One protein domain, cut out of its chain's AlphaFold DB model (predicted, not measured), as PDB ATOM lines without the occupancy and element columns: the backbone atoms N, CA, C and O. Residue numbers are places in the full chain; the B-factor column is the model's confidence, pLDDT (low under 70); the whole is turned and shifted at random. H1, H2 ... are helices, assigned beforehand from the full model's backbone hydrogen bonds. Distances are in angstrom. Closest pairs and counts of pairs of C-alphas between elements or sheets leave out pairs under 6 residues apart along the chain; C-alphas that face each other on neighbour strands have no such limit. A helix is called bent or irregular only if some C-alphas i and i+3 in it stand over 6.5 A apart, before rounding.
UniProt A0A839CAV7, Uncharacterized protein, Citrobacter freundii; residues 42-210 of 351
ATOM      1  N   TYR A  42      47.224  36.015  42.028       88.25
ATOM      2  CA  TYR A  42      46.178  34.997  41.890       88.25
ATOM      3  C   TYR A  42      45.860  34.682  40.413       88.25
ATOM      4  O   TYR A  42      45.589  33.536  40.060       88.25
ATOM      5  N   LYS A  43      46.003  35.654  39.501       92.94
ATOM      6  CA  LYS A  43      45.770  35.448  38.060       92.94
ATOM      7  C   LYS A  43      46.804  34.550  37.390       92.94
ATOM      8  O   LYS A  43      46.571  34.085  36.279       92.94
ATOM      9  N   LYS A  44      47.948  34.305  38.038       90.19
ATOM     10  CA  LYS A  44      48.999  33.418  37.516       90.19
ATOM     11  C   LYS A  44      48.633  31.941  37.654       90.19
ATOM     12  O   LYS A  44      49.237  31.115  36.972       90.19
ATOM     13  N   ARG A  45      47.681  31.586  38.529       90.25
ATOM     14  CA  ARG A  45      47.220  30.198  38.655       90.25
ATOM     15  C   ARG A  45      46.353  29.834  37.438       90.25
ATOM     16  O   ARG A  45      45.491  30.627  37.055       90.25
ATOM     17  N   PRO A  46      46.515  28.632  36.855       89.31
ATOM     18  CA  PRO A  46      45.784  28.229  35.648       89.31
ATOM     19  C   PRO A  46      44.261  28.207  35.844       89.31
ATOM     20  O   PRO A  46      43.516  28.426  34.892       89.31
ATOM     21  N   GLY A  47      43.792  27.998  37.078       93.12
ATOM     22  CA  GLY A  47      42.369  28.042  37.400       93.12
ATOM     23  C   GLY A  47      41.712  29.398  37.160       93.12
ATOM     24  O   GLY A  47      40.510  29.436  36.915       93.12
ATOM     25  N   TRP A  48      42.464  30.507  37.178       94.75
ATOM     26  CA  TRP A  48      41.877  31.827  36.939       94.75
ATOM     27  C   TRP A  48      41.385  31.984  35.502       94.75
ATOM     28  O   TRP A  48      40.203  32.248  35.288       94.75
ATOM     29  N   ASP A  49      42.266  31.771  34.520       92.88
ATOM     30  CA  ASP A  49      41.906  31.857  33.098       92.88
ATOM     31  C   ASP A  49      40.771  30.880  32.764       92.88
ATOM     32  O   ASP A  49      39.816  31.241  32.076       92.88
ATOM     33  N   ALA A  50      40.816  29.669  33.332       93.06
ATOM     34  CA  ALA A  50      39.774  28.675  33.124       93.06
ATOM     35  C   ALA A  50      38.406  29.120  33.651       93.06
ATOM     36  O   ALA A  50      37.429  29.086  32.903       93.06
ATOM     37  N   LEU A  51      38.320  29.577  34.902       93.62
ATOM     38  CA  LEU A  51      37.049  30.040  35.461       93.62
ATOM     39  C   LEU A  51      36.536  31.312  34.786       93.62
ATOM     40  O   LEU A  51      35.326  31.453  34.629       93.62
ATOM     41  N   VAL A  52      37.421  32.220  34.363       94.44
ATOM     42  CA  VAL A  52      37.010  33.417  33.618       94.44
ATOM     43  C   VAL A  52      36.383  33.024  32.285       94.44
ATOM     44  O   VAL A  52      35.287  33.486  31.970       94.44
ATOM     45  N   ARG A  53      37.020  32.131  31.520       92.94
ATOM     46  CA  ARG A  53      36.475  31.645  30.245       92.94
ATOM     47  C   ARG A  53      35.159  30.900  30.427       92.94
ATOM     48  O   ARG A  53      34.211  31.198  29.711       92.94
ATOM     49  N   LEU A  54      35.080  30.000  31.407       91.88
ATOM     50  CA  LEU A  54      33.844  29.279  31.728       91.88
ATOM     51  C   LEU A  54      32.728  30.229  32.179       91.88
ATOM     52  O   LEU A  54      31.580  30.044  31.804       91.88
ATOM     53  N   GLY A  55      33.050  31.276  32.940       93.44
ATOM     54  CA  GLY A  55      32.073  32.288  33.340       93.44
ATOM     55  C   GLY A  55      31.591  33.159  32.175       93.44
ATOM     56  O   GLY A  55      30.414  33.512  32.114       93.44
ATOM     57  N   ILE A  56      32.472  33.489  31.225       94.75
ATOM     58  CA  ILE A  56      32.094  34.191  29.988       94.75
ATOM     59  C   ILE A  56      31.198  33.301  29.117       94.75
ATOM     60  O   ILE A  56      30.207  33.792  28.567       94.75
ATOM     61  N   ASP A  57      31.517  32.013  29.014       91.88
ATOM     62  CA  ASP A  57      30.718  31.022  28.290       91.88
ATOM     63  C   ASP A  57      29.328  30.836  28.924       91.88
ATOM     64  O   ASP A  57      28.315  30.935  28.232       91.88
ATOM     65  N   ASP A  58      29.256  30.712  30.254       92.75
ATOM     66  CA  ASP A  58      28.002  30.642  31.020       92.75
ATOM     67  C   ASP A  58      27.125  31.889  30.799       92.75
ATOM     68  O   ASP A  58      25.924  31.790  30.540       92.75
ATOM     69  N   CYS A  59      27.736  33.080  30.813       95.25
ATOM     70  CA  CYS A  59      27.052  34.340  30.521       95.25
ATOM     71  C   CYS A  59      26.523  34.407  29.086       95.25
ATOM     72  O   CYS A  59      25.392  34.845  28.850       95.25
ATOM     73  N   THR A  60      27.330  33.971  28.123       93.81
ATOM     74  CA  THR A  60      26.948  33.944  26.706       93.81
ATOM     75  C   THR A  60      25.802  32.962  26.482       93.81
ATOM     76  O   THR A  60      24.819  33.301  25.822       93.81
ATOM     77  N   THR A  61      25.872  31.788  27.109       92.62
ATOM     78  CA  THR A  61      24.824  30.764  27.076       92.62
ATOM     79  C   THR A  61      23.510  31.289  27.652       92.62
ATOM     80  O   THR A  61      22.480  31.186  26.986       92.62
ATOM     81  N   TYR A  62      23.537  31.948  28.818       94.50
ATOM     82  CA  TYR A  62      22.346  32.578  29.401       94.50
ATOM     83  C   TYR A  62      21.707  33.605  28.461       94.50
ATOM     84  O   TYR A  62      20.491  33.606  28.262       94.50
ATOM     85  N   LYS A  63      22.517  34.476  27.847       93.69
ATOM     86  CA  LYS A  63      22.025  35.507  26.915       93.69
ATOM     87  C   LYS A  63      21.416  34.925  25.645       93.69
ATOM     88  O   LYS A  63      20.525  35.539  25.067       93.69
ATOM     89  N   ASN A  64      21.857  33.735  25.252       93.38
ATOM     90  CA  ASN A  64      21.298  32.984  24.135       93.38
ATOM     91  C   ASN A  64      20.077  32.129  24.534       93.38
ATOM     92  O   ASN A  64      19.580  31.361  23.714       93.38
ATOM     93  N   GLY A  65      19.576  32.259  25.769       92.31
ATOM     94  CA  GLY A  65      18.406  31.532  26.270       92.31
ATOM     95  C   GLY A  65      18.697  30.106  26.745       92.31
ATOM     96  O   GLY A  65      17.758  29.337  26.949       92.31
ATOM     97  N   GLY A  66      19.972  29.740  26.901       90.19
ATOM     98  CA  GLY A  66      20.392  28.446  27.430       90.19
ATOM     99  C   GLY A  66      20.376  28.374  28.959       90.19
ATOM    100  O   GLY A  66      20.219  29.375  29.664       90.19
ATOM    101  N   GLU A  67      20.564  27.161  29.479       89.31
ATOM    102  CA  GLU A  67      20.765  26.935  30.911       89.31
ATOM    103  C   GLU A  67      22.126  27.480  31.356       89.31
ATOM    104  O   GLU A  67      23.113  27.386  30.633       89.31
ATOM    105  N   SER A  68      22.177  28.064  32.552       90.88
ATOM    106  CA  SER A  68      23.393  28.666  33.107       90.88
ATOM    107  C   SER A  68      23.423  28.540  34.624       90.88
ATOM    108  O   SER A  68      22.383  28.405  35.280       90.88
ATOM    109  N   VAL A  69      24.628  28.597  35.181       87.94
ATOM    110  CA  VAL A  69      24.894  28.529  36.618       87.94
ATOM    111  C   VAL A  69      24.467  29.822  37.303       87.94
ATOM    112  O   VAL A  69      23.847  29.785  38.370       87.94
ATOM    113  N   PHE A  70      24.777  30.973  36.702       89.56
ATOM    114  CA  PHE A  70      24.402  32.272  37.249       89.56
ATOM    115  C   PHE A  70      23.238  32.892  36.485       89.56
ATOM    116  O   PHE A  70      23.148  32.845  35.265       89.56
ATOM    117  N   LYS A  71      22.358  33.588  37.209       88.56
ATOM    118  CA  LYS A  71      21.352  34.452  36.583       88.56
ATOM    119  C   LYS A  71      22.002  35.786  36.224       88.56
ATOM    120  O   LYS A  71      22.097  36.675  37.068       88.56
ATOM    121  N   TRP A  72      22.464  35.918  34.984       91.25
ATOM    122  CA  TRP A  72      23.269  37.069  34.556       91.25
ATOM    123  C   TRP A  72      22.479  38.371  34.388       91.25
ATOM    124  O   TRP A  72      23.032  39.450  34.610       91.25
ATOM    125  N   GLY A  73      21.194  38.294  34.025       88.31
ATOM    126  CA  GLY A  73      20.394  39.478  33.684       88.31
ATOM    127  C   GLY A  73      21.081  40.332  32.609       88.31
ATOM    128  O   GLY A  73      21.632  39.794  31.652       88.31
ATOM    129  N   ASP A  74      21.116  41.652  32.812       89.62
ATOM    130  CA  ASP A  74      21.715  42.615  31.870       89.62
ATOM    131  C   ASP A  74      23.235  42.821  32.056       89.62
ATOM    132  O   ASP A  74      23.813  43.778  31.537       89.62
ATOM    133  N   ARG A  75      23.916  41.964  32.828       92.06
ATOM    134  CA  ARG A  75      25.360  42.108  33.085       92.06
ATOM    135  C   ARG A  75      26.194  41.893  31.831       92.06
ATOM    136  O   ARG A  75      25.817  41.166  30.911       92.06
ATOM    137  N   LEU A  76      27.379  42.493  31.818       95.25
ATOM    138  CA  LEU A  76      28.392  42.197  30.811       95.25
ATOM    139  C   LEU A  76      28.982  40.800  31.055       95.25
ATOM    140  O   LEU A  76      28.998  40.312  32.181       95.25
ATOM    141  N   CYS A  77      29.457  40.150  29.991       95.56
ATOM    142  CA  CYS A  77      30.163  38.874  30.105       95.56
ATOM    143  C   CYS A  77      31.652  39.161  30.307       95.56
ATOM    144  O   CYS A  77      32.435  39.124  29.361       95.56
ATOM    145  N   ASP A  78      32.009  39.553  31.530       95.69
ATOM    146  CA  ASP A  78      33.367  39.937  31.910       95.69
ATOM    147  C   ASP A  78      33.748  39.452  33.318       95.69
ATOM    148  O   ASP A  78      32.909  39.046  34.124       95.69
ATOM    149  N   GLU A  79      35.048  39.520  33.617       94.19
ATOM    150  CA  GLU A  79      35.645  39.118  34.899       94.19
ATOM    151  C   GLU A  79      34.947  39.764  36.107       94.19
ATOM    152  O   GLU A  79      34.643  39.102  37.102       94.19
ATOM    153  N   LYS A  80      34.636  41.062  36.015       94.31
ATOM    154  CA  LYS A  80      33.998  41.812  37.108       94.31
ATOM    155  C   LYS A  80      32.591  41.297  37.389       94.31
ATOM    156  O   LYS A  80      32.196  41.187  38.550       94.31
ATOM    157  N   SER A  81      31.840  40.984  36.339       95.25
ATOM    158  CA  SER A  81      30.485  40.459  36.450       95.25
ATOM    159  C   SER A  81      30.483  39.031  36.985       95.25
ATOM    160  O   SER A  81      29.608  38.718  37.788       95.25
ATOM    161  N   ILE A  82      31.479  38.203  36.637       94.94
ATOM    162  CA  ILE A  82      31.675  36.869  37.232       94.94
ATOM    163  C   ILE A  82      31.838  36.985  38.748       94.94
ATOM    164  O   ILE A  82      31.060  36.397  39.500       94.94
ATOM    165  N   ILE A  83      32.787  37.802  39.213       95.00
ATOM    166  CA  ILE A  83      33.032  37.987  40.650       95.00
ATOM    167  C   ILE A  83      31.807  38.561  41.363       95.00
ATOM    168  O   ILE A  83      31.471  38.131  42.468       95.00
ATOM    169  N   LYS A  84      31.079  39.483  40.723       94.44
ATOM    170  CA  LYS A  84      29.818  40.000  41.262       94.44
ATOM    171  C   LYS A  84      28.765  38.897  41.419       94.44
ATOM    172  O   LYS A  84      28.132  38.824  42.468       94.44
ATOM    173  N   SER A  85      28.593  38.041  40.415       93.44
ATOM    174  CA  SER A  85      27.629  36.933  40.445       93.44
ATOM    175  C   SER A  85      27.978  35.891  41.512       93.44
ATOM    176  O   SER A  85      27.091  35.434  42.231       93.44
ATOM    177  N   VAL A  86      29.266  35.580  41.693       94.62
ATOM    178  CA  VAL A  86      29.747  34.704  42.778       94.62
ATOM    179  C   VAL A  86      29.443  35.316  44.152       94.62
ATOM    180  O   VAL A  86      28.922  34.646  45.041       94.62
ATOM    181  N   ASN A  87      29.709  36.611  44.333       95.12
ATOM    182  CA  ASN A  87      29.499  37.305  45.606       95.12
ATOM    183  C   ASN A  87      28.031  37.429  46.034       95.12
ATOM    184  O   ASN A  87      27.755  37.543  47.230       95.12
ATOM    185  N   GLU A  88      27.097  37.419  45.086       92.88
ATOM    186  CA  GLU A  88      25.654  37.468  45.357       92.88
ATOM    187  C   GLU A  88      25.097  36.156  45.900       92.88
ATOM    188  O   GLU A  88      24.024  36.145  46.502       92.88
ATOM    189  N   ASN A  89      25.852  35.065  45.760       87.69
ATOM    190  CA  ASN A  89      25.574  33.802  46.419       87.69
ATOM    191  C   ASN A  89      26.757  33.421  47.323       87.69
ATOM    192  O   ASN A  89      27.645  32.683  46.885       87.69
ATOM    193  N   PRO A  90      26.777  33.859  48.596       82.75
ATOM    194  CA  PRO A  90      27.893  33.601  49.505       82.75
ATOM    195  C   PRO A  90      28.255  32.117  49.666       82.75
ATOM    196  O   PRO A  90      29.416  31.798  49.902       82.75
ATOM    197  N   GLN A  91      27.292  31.204  49.482       86.94
ATOM    198  CA  GLN A  91      27.520  29.753  49.536       86.94
ATOM    199  C   GLN A  91      28.307  29.217  48.326       86.94
ATOM    200  O   GLN A  91      28.862  28.123  48.389       86.94
ATOM    201  N   SER A  92      28.373  29.977  47.230       90.56
ATOM    202  CA  SER A  92      29.148  29.627  46.035       90.56
ATOM    203  C   SER A  92      30.617  30.045  46.124       90.56
ATOM    204  O   SER A  92      31.450  29.422  45.470       90.56
ATOM    205  N   ILE A  93      30.958  31.032  46.966       96.38
ATOM    206  CA  ILE A  93      32.330  31.548  47.111       96.38
ATOM    207  C   ILE A  93      33.325  30.428  47.463       96.38
ATOM    208  O   ILE A  93      34.351  30.340  46.785       96.38
ATOM    209  N   PRO A  94      33.055  29.535  48.442       97.69
ATOM    210  CA  PRO A  94      33.993  28.462  48.771       97.69
ATOM    211  C   PRO A  94      34.210  27.486  47.615       97.69
ATOM    212  O   PRO A  94      35.341  27.085  47.357       97.69
ATOM    213  N   ILE A  95      33.145  27.138  46.884       96.00
ATOM    214  CA  ILE A  95      33.208  26.201  45.752       96.00
ATOM    215  C   ILE A  95      33.955  26.839  44.579       96.00
ATOM    216  O   ILE A  95      34.826  26.201  43.994       96.00
ATOM    217  N   PHE A  96      33.663  28.105  44.268       96.38
ATOM    218  CA  PHE A  96      34.361  28.878  43.240       96.38
ATOM    219  C   PHE A  96      35.858  28.966  43.541       96.38
ATOM    220  O   PHE A  96      36.680  28.665  42.677       96.38
ATOM    221  N   TYR A  97      36.219  29.326  44.777       97.81
ATOM    222  CA  TYR A  97      37.618  29.438  45.168       97.81
ATOM    223  C   TYR A  97      38.324  28.078  45.155       97.81
ATOM    224  O   TYR A  97      39.430  27.972  44.637       97.81
ATOM    225  N   ALA A  98      37.679  27.019  45.651       97.50
ATOM    226  CA  ALA A  98      38.229  25.669  45.593       97.50
ATOM    227  C   ALA A  98      38.435  25.183  44.150       97.50
ATOM    228  O   ALA A  98      39.476  24.608  43.845       97.50
ATOM    229  N   ALA A  99      37.486  25.453  43.247       96.44
ATOM    230  CA  ALA A  99      37.630  25.137  41.829       96.44
ATOM    231  C   ALA A  99      38.807  25.899  41.204       96.44
ATOM    232  O   ALA A  99      39.623  25.293  40.523       96.44
ATOM    233  N   TYR A 100      38.945  27.198  41.492       96.94
ATOM    234  CA  TYR A 100      40.090  28.015  41.071       96.94
ATOM    235  C   TYR A 100      41.418  27.443  41.583       96.94
ATOM    236  O   TYR A 100      42.386  27.338  40.830       96.94
ATOM    237  N   HIS A 101      41.453  27.078  42.864       96.38
ATOM    238  CA  HIS A 101      42.648  26.622  43.556       96.38
ATOM    239  C   HIS A 101      43.137  25.271  43.028       96.38
ATOM    240  O   HIS A 101      44.335  25.063  42.850       96.38
ATOM    241  N   GLU A 102      42.204  24.351  42.780       96.31
ATOM    242  CA  GLU A 102      42.502  22.955  42.462       96.31
ATOM    243  C   GLU A 102      42.548  22.650  40.963       96.31
ATOM    244  O   GLU A 102      43.017  21.577  40.570       96.31
ATOM    245  N   TYR A 103      42.081  23.564  40.112       95.69
ATOM    246  CA  TYR A 103      42.082  23.373  38.665       95.69
ATOM    247  C   TYR A 103      43.496  23.135  38.117       95.69
ATOM    248  O   TYR A 103      44.433  23.885  38.395       95.69
ATOM    249  N   GLY A 104      43.645  22.096  37.293       91.94
ATOM    250  CA  GLY A 104      44.926  21.685  36.715       91.94
ATOM    251  C   GLY A 104      45.813  20.870  37.658       91.94
ATOM    252  O   GLY A 104      46.889  20.437  37.247       91.94
ATOM    253  N   SER A 105      45.382  20.616  38.899       93.00
ATOM    254  CA  SER A 105      46.046  19.634  39.758       93.00
ATOM    255  C   SER A 105      45.936  18.226  39.163       93.00
ATOM    256  O   SER A 105      45.021  17.930  38.396       93.00
ATOM    257  N   TYR A 106      46.851  17.332  39.549       91.25
ATOM    258  CA  TYR A 106      46.819  15.933  39.110       91.25
ATOM    259  C   TYR A 106      45.490  15.233  39.447       91.25
ATOM    260  O   TYR A 106      45.011  14.411  38.673       91.25
ATOM    261  N   GLU A 107      44.890  15.574  40.591       93.19
ATOM    262  CA  GLU A 107      43.679  14.920  41.086       93.19
ATOM    263  C   GLU A 107      42.398  15.497  40.464       93.19
ATOM    264  O   GLU A 107      41.473  14.738  40.188       93.19
ATOM    265  N   VAL A 108      42.333  16.812  40.210       94.50
ATOM    266  CA  VAL A 108      41.148  17.452  39.604       94.50
ATOM    267  C   VAL A 108      41.190  17.433  38.079       94.50
ATOM    268  O   VAL A 108      40.175  17.141  37.442       94.50
ATOM    269  N   GLY A 109      42.363  17.669  37.497       93.44
ATOM    270  CA  GLY A 109      42.561  17.794  36.060       93.44
ATOM    271  C   GLY A 109      42.176  19.169  35.510       93.44
ATOM    272  O   GLY A 109      41.882  20.114  36.243       93.44
ATOM    273  N   SER A 110      42.207  19.274  34.186       93.19
ATOM    274  CA  SER A 110      41.886  20.474  33.411       93.19
ATOM    275  C   SER A 110      41.209  20.073  32.106       93.19
ATOM    276  O   SER A 110      41.434  18.963  31.620       93.19
ATOM    277  N   ILE A 111      40.445  20.981  31.502       91.00
ATOM    278  CA  ILE A 111      39.957  20.758  30.139       91.00
ATOM    279  C   ILE A 111      41.101  20.948  29.138       91.00
ATOM    280  O   ILE A 111      41.970  21.805  29.315       91.00
ATOM    281  N   SER A 112      41.117  20.118  28.101       88.00
ATOM    282  CA  SER A 112      42.162  20.109  27.071       88.00
ATOM    283  C   SER A 112      42.020  21.247  26.058       88.00
ATOM    284  O   SER A 112      43.017  21.722  25.517       88.00
ATOM    285  N   THR A 113      40.789  21.696  25.813       86.50
ATOM    286  CA  THR A 113      40.438  22.848  24.978       86.50
ATOM    287  C   THR A 113      39.092  23.422  25.433       86.50
ATOM    288  O   THR A 113      38.329  22.741  26.115       86.50
ATOM    289  N   PHE A 114      38.811  24.676  25.071       83.06
ATOM    290  CA  PHE A 114      37.510  25.332  25.285       83.06
ATOM    291  C   PHE A 114      36.581  25.189  24.068       83.06
ATOM    292  O   PHE A 114      35.467  25.702  24.077       83.06
ATOM    293  N   GLU A 115      37.032  24.515  23.010       82.38
ATOM    294  CA  GLU A 115      36.193  24.209  21.854       82.38
ATOM    295  C   GLU A 115      35.174  23.120  22.200       82.38
ATOM    296  O   GLU A 115      35.508  22.102  22.808       82.38
ATOM    297  N   HIS A 116      33.921  23.315  21.790       74.31
ATOM    298  CA  HIS A 116      32.876  22.335  22.054       74.31
ATOM    299  C   HIS A 116      33.158  21.006  21.343       74.31
ATOM    300  O   HIS A 116      33.444  20.955  20.147       74.31
ATOM    301  N   GLY A 117      33.006  19.910  22.083       74.62
ATOM    302  CA  GLY A 117      33.104  18.557  21.553       74.62
ATOM    303  C   GLY A 117      32.863  17.512  22.636       74.62
ATOM    304  O   GLY A 117      32.961  17.808  23.827       74.62
ATOM    305  N   ALA A 118      32.590  16.272  22.223       74.94
ATOM    306  CA  ALA A 118      32.302  15.160  23.136       74.94
ATOM    307  C   ALA A 118      33.409  14.950  24.190       74.94
ATOM    308  O   ALA A 118      33.131  14.680  25.355       74.94
ATOM    309  N   ARG A 119      34.676  15.167  23.812       79.25
ATOM    310  CA  ARG A 119      35.822  15.012  24.723       79.25
ATOM    311  C   ARG A 119      35.787  16.062  25.825       79.25
ATOM    312  O   ARG A 119      35.956  15.740  26.993       79.25
ATOM    313  N   VAL A 120      35.566  17.311  25.431       83.94
ATOM    314  CA  VAL A 120      35.506  18.443  26.355       83.94
ATOM    315  C   VAL A 120      34.282  18.323  27.256       83.94
ATOM    316  O   VAL A 120      34.387  18.593  28.443       83.94
ATOM    317  N   SER A 121      33.156  17.826  26.738       80.56
ATOM    318  CA  SER A 121      31.966  17.530  27.542       80.56
ATOM    319  C   SER A 121      32.251  16.506  28.653       80.56
ATOM    320  O   SER A 121      31.885  16.746  29.805       80.56
ATOM    321  N   ASP A 122      32.964  15.413  28.345       84.44
ATOM    322  CA  ASP A 122      33.391  14.421  29.345       84.44
ATOM    323  C   ASP A 122      34.341  15.034  30.389       84.44
ATOM    324  O   ASP A 122      34.140  14.876  31.595       84.44
ATOM    325  N   GLU A 123      35.345  15.796  29.938       89.19
ATOM    326  CA  GLU A 123      36.306  16.491  30.807       89.19
ATOM    327  C   GLU A 123      35.602  17.497  31.744       89.19
ATOM    328  O   GLU A 123      35.857  17.502  32.951       89.19
ATOM    329  N   MET A 124      34.660  18.293  31.224       86.25
ATOM    330  CA  MET A 124      33.877  19.266  31.997       86.25
ATOM    331  C   MET A 124      32.970  18.602  33.036       86.25
ATOM    332  O   MET A 124      32.861  19.108  34.150       86.25
ATOM    333  N   ALA A 125      32.347  17.465  32.714       86.56
ATOM    334  CA  ALA A 125      31.510  16.727  33.662       86.56
ATOM    335  C   ALA A 125      32.335  16.046  34.769       86.56
ATOM    336  O   ALA A 125      31.866  15.890  35.900       86.56
ATOM    337  N   LYS A 126      33.584  15.668  34.467       93.00
ATOM    338  CA  LYS A 126      34.481  14.982  35.402       93.00
ATOM    339  C   LYS A 126      35.118  15.912  36.436       93.00
ATOM    340  O   LYS A 126      35.314  15.500  37.579       93.00
ATOM    341  N   ILE A 127      35.422  17.158  36.069       94.50
ATOM    342  CA  ILE A 127      36.084  18.127  36.962       94.50
ATOM    343  C   ILE A 127      35.316  18.331  38.284       94.50
ATOM    344  O   ILE A 127      35.937  18.183  39.339       94.50
ATOM    345  N   PRO A 128      33.994  18.601  38.301       93.56
ATOM    346  CA  PRO A 128      33.238  18.737  39.546       93.56
ATOM    347  C   PRO A 128      33.275  17.482  40.427       93.56
ATOM    348  O   PRO A 128      33.371  17.591  41.648       93.56
ATOM    349  N   LEU A 129      33.226  16.290  39.823       95.56
ATOM    350  CA  LEU A 129      33.317  15.014  40.537       95.56
ATOM    351  C   LEU A 129      34.690  14.840  41.203       95.56
ATOM    352  O   LEU A 129      34.775  14.490  42.386       95.56
ATOM    353  N   ASN A 130      35.764  15.103  40.461       96.94
ATOM    354  CA  ASN A 130      37.118  15.029  40.995       96.94
ATOM    355  C   ASN A 130      37.332  16.074  42.098       96.94
ATOM    356  O   ASN A 130      37.873  15.755  43.154       96.94
ATOM    357  N   LEU A 131      36.835  17.298  41.894       96.94
ATOM    358  CA  LEU A 131      36.870  18.357  42.897       96.94
ATOM    359  C   LEU A 131      36.153  17.922  44.182       96.94
ATOM    360  O   LEU A 131      36.715  18.042  45.266       96.94
ATOM    361  N   ALA A 132      34.952  17.343  44.086       96.88
ATOM    362  CA  ALA A 132      34.228  16.820  45.250       96.88
ATOM    363  C   ALA A 132      35.004  15.699  45.970       96.88
ATOM    364  O   ALA A 132      34.946  15.570  47.195       96.88
ATOM    365  N   THR A 133      35.765  14.901  45.221       95.88
ATOM    366  CA  THR A 133      36.617  13.845  45.777       95.88
ATOM    367  C   THR A 133      37.796  14.432  46.553       95.88
ATOM    368  O   THR A 133      37.982  14.093  47.719       95.88
ATOM    369  N   VAL A 134      38.534  15.373  45.959       96.19
ATOM    370  CA  VAL A 134      39.672  16.061  46.600       96.19
ATOM    371  C   VAL A 134      39.233  16.817  47.855       96.19
ATOM    372  O   VAL A 134      39.872  16.734  48.906       96.19
ATOM    373  N   LEU A 135      38.090  17.499  47.785       97.19
ATOM    374  CA  LEU A 135      37.535  18.277  48.892       97.19
ATOM    375  C   LEU A 135      36.949  17.427  50.029       97.19
ATOM    376  O   LEU A 135      36.586  17.972  51.069       97.19
ATOM    377  N   SER A 136      36.886  16.102  49.874       94.81
ATOM    378  CA  SER A 136      36.533  15.198  50.977       94.81
ATOM    379  C   SER A 136      37.661  15.070  52.015       94.81
ATOM    380  O   SER A 136      37.430  14.538  53.097       94.81
ATOM    381  N   ASN A 137      38.874  15.556  51.712       95.88
ATOM    382  CA  ASN A 137      39.999  15.600  52.645       95.88
ATOM    383  C   ASN A 137      39.974  16.897  53.484       95.88
ATOM    384  O   ASN A 137      40.257  17.971  52.946       95.88
ATOM    385  N   PRO A 138      39.737  16.830  54.811       95.12
ATOM    386  CA  PRO A 138      39.657  18.022  55.650       95.12
ATOM    387  C   PRO A 138      40.933  18.869  55.643       95.12
ATOM    388  O   PRO A 138      40.839  20.089  55.603       95.12
ATOM    389  N   ALA A 139      42.118  18.249  55.622       95.94
ATOM    390  CA  ALA A 139      43.389  18.979  55.606       95.94
ATOM    391  C   ALA A 139      43.569  19.786  54.311       95.94
ATOM    392  O   ALA A 139      44.128  20.881  54.336       95.94
ATOM    393  N   ARG A 140      43.045  19.277  53.188       96.00
ATOM    394  CA  ARG A 140      43.027  20.010  51.918       96.00
ATOM    395  C   ARG A 140      42.118  21.235  52.010       96.00
ATOM    396  O   ARG A 140      42.515  22.314  51.595       96.00
ATOM    397  N   VAL A 141      40.936  21.083  52.612       97.62
ATOM    398  CA  VAL A 141      39.985  22.189  52.817       97.62
ATOM    399  C   VAL A 141      40.561  23.277  53.728       97.62
ATOM    400  O   VAL A 141      40.336  24.455  53.470       97.62
ATOM    401  N   GLU A 142      41.321  22.905  54.764       96.69
ATOM    402  CA  GLU A 142      42.036  23.871  55.614       96.69
ATOM    403  C   GLU A 142      43.032  24.710  54.810       96.69
ATOM    404  O   GLU A 142      42.971  25.934  54.863       96.69
ATOM    405  N   ALA A 143      43.896  24.057  54.026       96.38
ATOM    406  CA  ALA A 143      44.899  24.743  53.216       96.38
ATOM    407  C   ALA A 143      44.257  25.700  52.197       96.38
ATOM    408  O   ALA A 143      44.689  26.841  52.061       96.38
ATOM    409  N   ILE A 144      43.174  25.267  51.541       97.44
ATOM    410  CA  ILE A 144      42.418  26.111  50.605       97.44
ATOM    411  C   ILE A 144      41.811  27.325  51.327       97.44
ATOM    412  O   ILE A 144      41.793  28.417  50.766       97.44
ATOM    413  N   TYR A 145      41.301  27.164  52.553       97.94
ATOM    414  CA  TYR A 145      40.747  28.288  53.316       97.94
ATOM    415  C   TYR A 145      41.818  29.315  53.705       97.94
ATOM    416  O   TYR A 145      41.566  30.521  53.632       97.94
ATOM    417  N   ASP A 146      43.000  28.853  54.110       96.75
ATOM    418  CA  ASP A 146      44.102  29.740  54.481       96.75
ATOM    419  C   ASP A 146      44.579  30.557  53.262       96.75
ATOM    420  O   ASP A 146      44.753  31.774  53.363       96.75
ATOM    421  N   ASP A 147      44.680  29.927  52.088       95.06
ATOM    422  CA  ASP A 147      44.955  30.606  50.813       95.06
ATOM    423  C   ASP A 147      43.826  31.584  50.426       95.06
ATOM    424  O   ASP A 147      44.085  32.720  50.019       95.06
ATOM    425  N   TYR A 148      42.563  31.202  50.636       96.56
ATOM    426  CA  TYR A 148      41.402  32.062  50.396       96.56
ATOM    427  C   TYR A 148      41.436  33.350  51.227       96.56
ATOM    428  O   TYR A 148      41.150  34.422  50.691       96.56
ATOM    429  N   GLU A 149      41.782  33.288  52.517       95.12
ATOM    430  CA  GLU A 149      41.865  34.497  53.353       95.12
ATOM    431  C   GLU A 149      42.922  35.484  52.837       95.12
ATOM    432  O   GLU A 149      42.713  36.697  52.935       95.12
ATOM    433  N   ASN A 150      44.001  34.976  52.233       91.25
ATOM    434  CA  ASN A 150      45.052  35.792  51.624       91.25
ATOM    435  C   ASN A 150      44.614  36.385  50.273       91.25
ATOM    436  O   ASN A 150      44.822  37.572  50.014       91.25
ATOM    437  N   ASP A 151      43.962  35.584  49.428       93.81
ATOM    438  CA  ASP A 151      43.650  35.957  48.045       93.81
ATOM    439  C   ASP A 151      42.357  36.776  47.906       93.81
ATOM    440  O   ASP A 151      42.260  37.652  47.035       93.81
ATOM    441  N   ARG A 152      41.347  36.529  48.757       93.88
ATOM    442  CA  ARG A 152      39.964  37.011  48.554       93.88
ATOM    443  C   ARG A 152      39.864  38.512  48.316       93.88
ATOM    444  O   ARG A 152      39.055  38.958  47.508       93.88
ATOM    445  N   TRP A 153      40.674  39.306  49.014       91.94
ATOM    446  CA  TRP A 153      40.597  40.761  48.936       91.94
ATOM    447  C   TRP A 153      41.121  41.284  47.594       91.94
ATOM    448  O   TRP A 153      40.509  42.177  46.997       91.94
ATOM    449  N   SER A 154      42.197  40.681  47.088       92.31
ATOM    450  CA  SER A 154      42.749  40.985  45.768       92.31
ATOM    451  C   SER A 154      41.818  40.518  44.647       92.31
ATOM    452  O   SER A 154      41.585  41.273  43.706       92.31
ATOM    453  N   MET A 155      41.200  39.340  44.799       93.31
ATOM    454  CA  MET A 155      40.201  38.803  43.860       93.31
ATOM    455  C   MET A 155      38.867  39.566  43.870       93.31
ATOM    456  O   MET A 155      38.078  39.454  42.937       93.31
ATOM    457  N   GLY A 156      38.579  40.324  44.933       93.88
ATOM    458  CA  GLY A 156      37.288  40.988  45.124       93.88
ATOM    459  C   GLY A 156      36.174  40.067  45.634       93.88
ATOM    460  O   GLY A 156      35.001  40.403  45.483       93.88
ATOM    461  N   LEU A 157      36.516  38.929  46.241       95.62
ATOM    462  CA  LEU A 157      35.568  38.015  46.880       95.62
ATOM    463  C   LEU A 157      35.175  38.512  48.283       95.62
ATOM    464  O   LEU A 157      36.011  38.980  49.067       95.62
ATOM    465  N   ASN A 158      33.894  38.370  48.623       96.50
ATOM    466  CA  ASN A 158      33.369  38.672  49.954       96.50
ATOM    467  C   ASN A 158      33.979  37.737  50.998       96.50
ATOM    468  O   ASN A 158      34.291  36.590  50.690       96.50
ATOM    469  N   LYS A 159      34.114  38.220  52.240       95.88
ATOM    470  CA  LYS A 159      34.586  37.415  53.375       95.88
ATOM    471  C   LYS A 159      33.540  36.367  53.764       95.88
ATOM    472  O   LYS A 159      32.386  36.711  54.006       95.88
ATOM    473  N   VAL A 160      33.982  35.124  53.905       96.44
ATOM    474  CA  VAL A 160      33.207  33.981  54.398       96.44
ATOM    475  C   VAL A 160      33.888  33.461  55.659       96.44
ATOM    476  O   VAL A 160      35.114  33.379  55.716       96.44
ATOM    477  N   SER A 161      33.118  33.144  56.704       96.50
ATOM    478  CA  SER A 161      33.706  32.593  57.928       96.50
ATOM    479  C   SER A 161      34.293  31.204  57.664       96.50
ATOM    480  O   SER A 161      33.782  30.457  56.832       96.50
ATOM    481  N   LYS A 162      35.328  30.804  58.413       96.81
ATOM    482  CA  LYS A 162      35.909  29.453  58.310       96.81
ATOM    483  C   LYS A 162      34.866  28.341  58.467       96.81
ATOM    484  O   LYS A 162      34.939  27.317  57.794       96.81
ATOM    485  N   SER A 163      33.892  28.546  59.355       96.62
ATOM    486  CA  SER A 163      32.783  27.613  59.567       96.62
ATOM    487  C   SER A 163      31.898  27.513  58.327       96.62
ATOM    488  O   SER A 163      31.640  26.413  57.846       96.62
ATOM    489  N   ASP A 164      31.474  28.651  57.775       96.81
ATOM    490  CA  ASP A 164      30.612  28.676  56.590       96.81
ATOM    491  C   ASP A 164      31.333  28.112  55.369       96.81
ATOM    492  O   ASP A 164      30.755  27.311  54.644       96.81
ATOM    493  N   PHE A 165      32.618  28.437  55.202       97.56
ATOM    494  CA  PHE A 165      33.450  27.911  54.125       97.56
ATOM    495  C   PHE A 165      33.451  26.380  54.134       97.56
ATOM    496  O   PHE A 165      33.110  25.737  53.140       97.56
ATOM    497  N   LYS A 166      33.762  25.784  55.290       96.69
ATOM    498  CA  LYS A 166      33.751  24.328  55.468       96.69
ATOM    499  C   LYS A 166      32.365  23.731  55.259       96.69
ATOM    500  O   LYS A 166      32.259  22.673  54.647       96.69
ATOM    501  N   ASN A 167      31.311  24.394  55.729       95.94
ATOM    502  CA  ASN A 167      29.938  23.921  55.566       95.94
ATOM    503  C   ASN A 167      29.495  23.921  54.094       95.94
ATOM    504  O   ASN A 167      28.858  22.959  53.654       95.94
ATOM    505  N   SER A 168      29.857  24.942  53.312       96.38
ATOM    506  CA  SER A 168      29.572  24.982  51.873       96.38
ATOM    507  C   SER A 168      30.317  23.871  51.129       96.38
ATOM    508  O   SER A 168      29.712  23.156  50.331       96.38
ATOM    509  N   ILE A 169      31.600  23.650  51.445       97.38
ATOM    510  CA  ILE A 169      32.393  22.553  50.869       97.38
ATOM    511  C   ILE A 169      31.816  21.185  51.265       97.38
ATOM    512  O   ILE A 169      31.629  20.314  50.415       97.38
ATOM    513  N   ALA A 170      31.445  20.991  52.531       96.12
ATOM    514  CA  ALA A 170      30.795  19.767  52.998       96.12
ATOM    515  C   ALA A 170      29.451  19.518  52.288       96.12
ATOM    516  O   ALA A 170      29.097  18.382  51.993       96.12
ATOM    517  N   THR A 171      28.700  20.576  51.983       95.44
ATOM    518  CA  THR A 171      27.444  20.475  51.224       95.44
ATOM    519  C   THR A 171      27.700  20.082  49.772       95.44
ATOM    520  O   THR A 171      27.026  19.198  49.252       95.44
ATOM    521  N   PHE A 172      28.708  20.673  49.130       94.88
ATOM    522  CA  PHE A 172      29.113  20.313  47.771       94.88
ATOM    523  C   PHE A 172      29.580  18.854  47.669       94.88
ATOM    524  O   PHE A 172      29.120  18.111  46.807       94.88
ATOM    525  N   THR A 173      30.442  18.414  48.588       95.69
ATOM    526  CA  THR A 173      30.985  17.043  48.597       95.69
ATOM    527  C   THR A 173      29.920  15.974  48.859       95.69
ATOM    528  O   THR A 173      30.030  14.871  48.330       95.69
ATOM    529  N   LYS A 174      28.833  16.293  49.576       95.25
ATOM    530  CA  LYS A 174      27.667  15.394  49.710       95.25
ATOM    531  C   LYS A 174      26.975  15.096  48.377       95.25
ATOM    532  O   LYS A 174      26.369  14.039  48.246       95.25
ATOM    533  N   ASN A 175      27.099  15.974  47.380       92.50
ATOM    534  CA  ASN A 175      26.528  15.763  46.046       92.50
ATOM    535  C   ASN A 175      27.412  14.894  45.136       92.50
ATOM    536  O   ASN A 175      27.084  14.723  43.962       92.50
ATOM    537  N   ARG A 176      28.520  14.329  45.641       93.00
ATOM    538  CA  ARG A 176      29.470  13.533  44.846       93.00
ATOM    539  C   ARG A 176      28.797  12.413  44.052       93.00
ATOM    540  O   ARG A 176      29.115  12.241  42.882       93.00
ATOM    541  N   ASP A 177      27.851  11.691  44.644       92.50
ATOM    542  CA  ASP A 177      27.201  10.558  43.969       92.50
ATOM    543  C   ASP A 177      26.266  11.024  42.833       92.50
ATOM    544  O   ASP A 177      26.160  10.374  41.788       92.50
ATOM    545  N   ALA A 178      25.648  12.201  42.981       92.94
ATOM    546  CA  ALA A 178      24.880  12.838  41.912       92.94
ATOM    547  C   ALA A 178      25.797  13.333  40.778       92.94
ATOM    548  O   ALA A 178      25.483  13.138  39.604       92.94
ATOM    549  N   LEU A 179      26.960  13.903  41.118       92.75
ATOM    550  CA  LEU A 179      27.986  14.289  40.142       92.75
ATOM    551  C   LEU A 179      28.536  13.068  39.393       92.75
ATOM    552  O   LEU A 179      28.691  13.123  38.178       92.75
ATOM    553  N   ALA A 180      28.761  11.950  40.089       93.25
ATOM    554  CA  ALA A 180      29.194  10.694  39.486       93.25
ATOM    555  C   ALA A 180      28.155  10.145  38.504       93.25
ATOM    556  O   ALA A 180      28.501   9.733  37.400       93.25
ATOM    557  N   SER A 181      26.874  10.203  38.874       91.94
ATOM    558  CA  SER A 181      25.773   9.786  37.998       91.94
ATOM    559  C   SER A 181      25.666  10.670  36.749       91.94
ATOM    560  O   SER A 181      25.469  10.163  35.646       91.94
ATOM    561  N   SER A 182      25.832  11.988  36.908       88.00
ATOM    562  CA  SER A 182      25.843  12.943  35.792       88.00
ATOM    563  C   SER A 182      27.023  12.701  34.847       88.00
ATOM    564  O   SER A 182      26.837  12.613  33.633       88.00
ATOM    565  N   TYR A 183      28.222  12.504  35.408       91.44
ATOM    566  CA  TYR A 183      29.417  12.146  34.649       91.44
ATOM    567  C   TYR A 183      29.212  10.855  33.856       91.44
ATOM    568  O   TYR A 183      29.440  10.849  32.651       91.44
ATOM    569  N   GLN A 184      28.717   9.788  34.492       92.25
ATOM    570  CA  GLN A 184      28.498   8.510  33.816       92.25
ATOM    571  C   GLN A 184      27.517   8.644  32.646       92.25
ATOM    572  O   GLN A 184      27.758   8.098  31.573       92.25
ATOM    573  N   LYS A 185      26.438   9.418  32.822       88.56
ATOM    574  CA  LYS A 185      25.473   9.677  31.751       88.56
ATOM    575  C   LYS A 185      26.125  10.389  30.559       88.56
ATOM    576  O   LYS A 185      25.977   9.927  29.430       88.56
ATOM    577  N   ALA A 186      26.853  11.479  30.811       86.00
ATOM    578  CA  ALA A 186      27.555  12.219  29.762       86.00
ATOM    579  C   ALA A 186      28.606  11.340  29.064       86.00
ATOM    580  O   ALA A 186      28.708  11.336  27.837       86.00
ATOM    581  N   HIS A 187      29.341  10.540  29.838       89.19
ATOM    582  CA  HIS A 187      30.322   9.595  29.324       89.19
ATOM    583  C   HIS A 187      29.687   8.580  28.365       89.19
ATOM    584  O   HIS A 187      30.151   8.420  27.235       89.19
ATOM    585  N   ASP A 188      28.598   7.929  28.776       90.00
ATOM    586  CA  ASP A 188      27.919   6.899  27.985       90.00
ATOM    587  C   ASP A 188      27.301   7.463  26.693       90.00
ATOM    588  O   ASP A 188      27.317   6.805  25.646       90.00
ATOM    589  N   GLU A 189      26.759   8.684  26.740       86.94
ATOM    590  CA  GLU A 189      26.246   9.397  25.564       86.94
ATOM    591  C   GLU A 189      27.375   9.717  24.573       86.94
ATOM    592  O   GLU A 189      27.268   9.396  23.382       86.94
ATOM    593  N   ASN A 190      28.499  10.238  25.069       86.19
ATOM    594  CA  ASN A 190      29.673  10.541  24.253       86.19
ATOM    595  C   ASN A 190      30.292   9.273  23.634       86.19
ATOM    596  O   ASN A 190      30.650   9.275  22.455       86.19
ATOM    597  N   GLN A 191      30.358   8.153  24.368       87.38
ATOM    598  CA  GLN A 191      30.842   6.867  23.837       87.38
ATOM    599  C   GLN A 191      30.019   6.376  22.641       87.38
ATOM    600  O   GLN A 191      30.579   5.905  21.645       87.38
ATOM    601  N   LYS A 192      28.690   6.517  22.696       87.56
ATOM    602  CA  LYS A 192      27.813   6.154  21.570       87.56
ATOM    603  C   LYS A 192      28.096   7.011  20.342       87.56
ATOM    604  O   LYS A 192      28.169   6.476  19.235       87.56
ATOM    605  N   GLN A 193      28.287   8.315  20.535       85.00
ATOM    606  CA  GLN A 193      28.626   9.224  19.445       85.00
ATOM    607  C   GLN A 193      29.976   8.858  18.812       85.00
ATOM    608  O   GLN A 193      30.061   8.727  17.591       85.00
ATOM    609  N   TYR A 194      31.002   8.588  19.622       83.75
ATOM    610  CA  TYR A 194      32.310   8.164  19.117       83.75
ATOM    611  C   TYR A 194      32.251   6.882  18.299       83.75
ATOM    612  O   TYR A 194      32.930   6.764  17.273       83.75
ATOM    613  N   GLN A 195      31.451   5.914  18.739       87.56
ATOM    614  CA  GLN A 195      31.281   4.670  18.006       87.56
ATOM    615  C   GLN A 195      30.595   4.916  16.656       87.56
ATOM    616  O   GLN A 195      31.096   4.456  15.630       87.56
ATOM    617  N   ALA A 196      29.527   5.716  16.626       88.19
ATOM    618  CA  ALA A 196      28.829   6.065  15.390       88.19
ATOM    619  C   ALA A 196      29.730   6.822  14.396       88.19
ATOM    620  O   ALA A 196      29.750   6.507  13.204       88.19
ATOM    621  N   GLU A 197      30.517   7.788  14.875       87.12
ATOM    622  CA  GLU A 197      31.468   8.541  14.050       87.12
ATOM    623  C   GLU A 197      32.585   7.649  13.499       87.12
ATOM    624  O   GLU A 197      32.954   7.762  12.325       87.12
ATOM    625  N   ARG A 198      33.110   6.733  14.325       89.38
ATOM    626  CA  ARG A 198      34.099   5.735  13.899       89.38
ATOM    627  C   ARG A 198      33.523   4.840  12.807       89.38
ATOM    628  O   ARG A 198      34.170   4.675  11.777       89.38
ATOM    629  N   ASP A 199      32.328   4.297  13.003       92.19
ATOM    630  CA  ASP A 199      31.702   3.380  12.049       92.19
ATOM    631  C   ASP A 199      31.390   4.083  10.720       92.19
ATOM    632  O   ASP A 199      31.654   3.544   9.641       92.19
ATOM    633  N   ALA A 200      30.921   5.334  10.776       91.56
ATOM    634  CA  ALA A 200      30.719   6.167   9.595       91.56
ATOM    635  C   ALA A 200      32.034   6.466   8.861       91.56
ATOM    636  O   ALA A 200      32.080   6.435   7.629       91.56
ATOM    637  N   ARG A 201      33.119   6.745   9.595       90.56
ATOM    638  CA  ARG A 201      34.452   6.951   9.015       90.56
ATOM    639  C   ARG A 201      34.965   5.683   8.338       90.56
ATOM    640  O   ARG A 201      35.279   5.742   7.157       90.56
ATOM    641  N   VAL A 202      34.947   4.543   9.027       89.81
ATOM    642  CA  VAL A 202      35.383   3.248   8.474       89.81
ATOM    643  C   VAL A 202      34.591   2.893   7.214       89.81
ATOM    644  O   VAL A 202      35.158   2.424   6.228       89.81
ATOM    645  N   LYS A 203      33.277   3.146   7.206       91.75
ATOM    646  CA  LYS A 203      32.437   2.912   6.026       91.75
ATOM    647  C   LYS A 203      32.831   3.807   4.846       91.75
ATOM    648  O   LYS A 203      32.872   3.312   3.720       91.75
ATOM    649  N   ARG A 204      33.121   5.089   5.093       90.94
ATOM    650  CA  ARG A 204      33.598   6.031   4.065       90.94
ATOM    651  C   ARG A 204      34.968   5.634   3.527       90.94
ATOM    652  O   ARG A 204      35.090   5.438   2.327       90.94
ATOM    653  N   GLU A 205      35.940   5.399   4.404       89.31
ATOM    654  CA  GLU A 205      37.297   4.972   4.033       89.31
ATOM    655  C   GLU A 205      37.276   3.675   3.211       89.31
ATOM    656  O   GLU A 205      37.970   3.552   2.202       89.31
ATOM    657  N   LYS A 206      36.422   2.708   3.581       88.50
ATOM    658  CA  LYS A 206      36.234   1.476   2.803       88.50
ATOM    659  C   LYS A 206      35.673   1.756   1.406       88.50
ATOM    660  O   LYS A 206      36.133   1.150   0.441       88.50
ATOM    661  N   ALA A 207      34.676   2.633   1.293       90.50
ATOM    662  CA  ALA A 207      34.088   2.996   0.005       90.50
ATOM    663  C   ALA A 207      35.095   3.733  -0.892       90.50
ATOM    664  O   ALA A 207      35.212   3.406  -2.070       90.50
ATOM    665  N   GLU A 208      35.862   4.663  -0.324       91.31
ATOM    666  CA  GLU A 208      36.926   5.397  -1.017       91.31
ATOM    667  C   GLU A 208      38.055   4.465  -1.480       91.31
ATOM    668  O   GLU A 208      38.489   4.557  -2.628       91.31
ATOM    669  N   SER A 209      38.480   3.512  -0.639       89.81
ATOM    670  CA  SER A 209      39.468   2.494  -1.029       89.81
ATOM    671  C   SER A 209      38.973   1.667  -2.219       89.81
ATOM    672  O   SER A 209      39.684   1.550  -3.219       89.81
ATOM    673  N   ILE A 210      37.740   1.151  -2.177       89.19
ATOM    674  CA  ILE A 210      37.171   0.373  -3.290       89.19
ATOM    675  C   ILE A 210      37.061   1.227  -4.562       89.19
ATOM    676  O   ILE A 210      37.415   0.761  -5.639       89.19
TER     677      ILE A 210
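Overview. This is residues 42 to 210 of the 351 residues of an uncharacterized protein of Citrobacter freundii (UniProt A0A839CAV7). A compact head of crossed helices has one long helix, H7, running out of it as an arm: H7 first lies beside H4, and its residues 195 to 210 stick out free. In the head the short helix H3 has H1, H5 and H6 packed round it, and H2 lies across H1. The printed part has 169 residues with seven named helices, H1 to H7 in order along the chain, and no named strand; the class is all helix. It is only just loose, close to compact, with a radius of gyration of the C-alphas of 18.7 A, and its elongated outline spans 68 by 38 by 28 A.

Along the chain. H7, residues 176 to 210, is 50.5 A long, from C-alpha 176 at (29.470, 13.533, 44.846) to C-alpha 210 at (37.171, 0.373, -3.290). H4, residues 118 to 134, measures 24.6 A and has a kink of 27 degrees near residue 128. H6 is residues 162 to 174, 18.4 A; H3 is residues 93 to 102, 14.1 A. H5, residues 138 to 155, 23.9 A, is irregular, with C-alphas 150 and 153 7.2 A apart, and has a kink of 43 degrees near residue 149. H1, residues 46 to 63, 26.3 A, begins with C-alpha 46 at (45.784, 28.229, 35.648); H2 is residues 79 to 88, 14.6 A.

Arrangement. H7 touches H4 at a shallow tilt of 25 degrees, opposite ways, the closest C-alphas being those of Ala 125 and Tyr 183, 5.1 A. H6 and H7 meet only through their link. H4 and H6 only just touch, with 3 pairs of C-alphas within 8 A, and only at their ends; Ala 132 and Thr 173 have the closest C-alphas, 4.7 A. H3, the hub, touches H6, closest at the C-alphas of Pro 94 and Phe 165, 5.4 A. H5 touches H3 with residues 144 to 148 alone, about perpendicular at 76 degrees; the C-alphas of Ala 98 and Ile 144 are closest, 6.5 A. H1 touches H3 with residues 46 to 51 alone, closest at the C-alphas of Gly 47 and Tyr 100, 4.3 A. H1 and H2 touch about perpendicular, at 80 degrees, with the C-alphas of Val 52 and Glu 79 closest, 6.0 A. Every O i to N i+4 pair is within hydrogen-bond range in H1, H2, H3, H6 and H7, against 11 of 13 in H4 and 12 of 14 in H5.

Size, cuts and confidence. The two C-alphas farthest apart are those of Ser 161 and Ile 210, 69.3 A. Without residues 195 to 210 the body spans 45 by 38 by 26 A. The links H1 to H2 and H3 to H4 are long. The printed part has no cut, and no printed residue is under 70 in pLDDT.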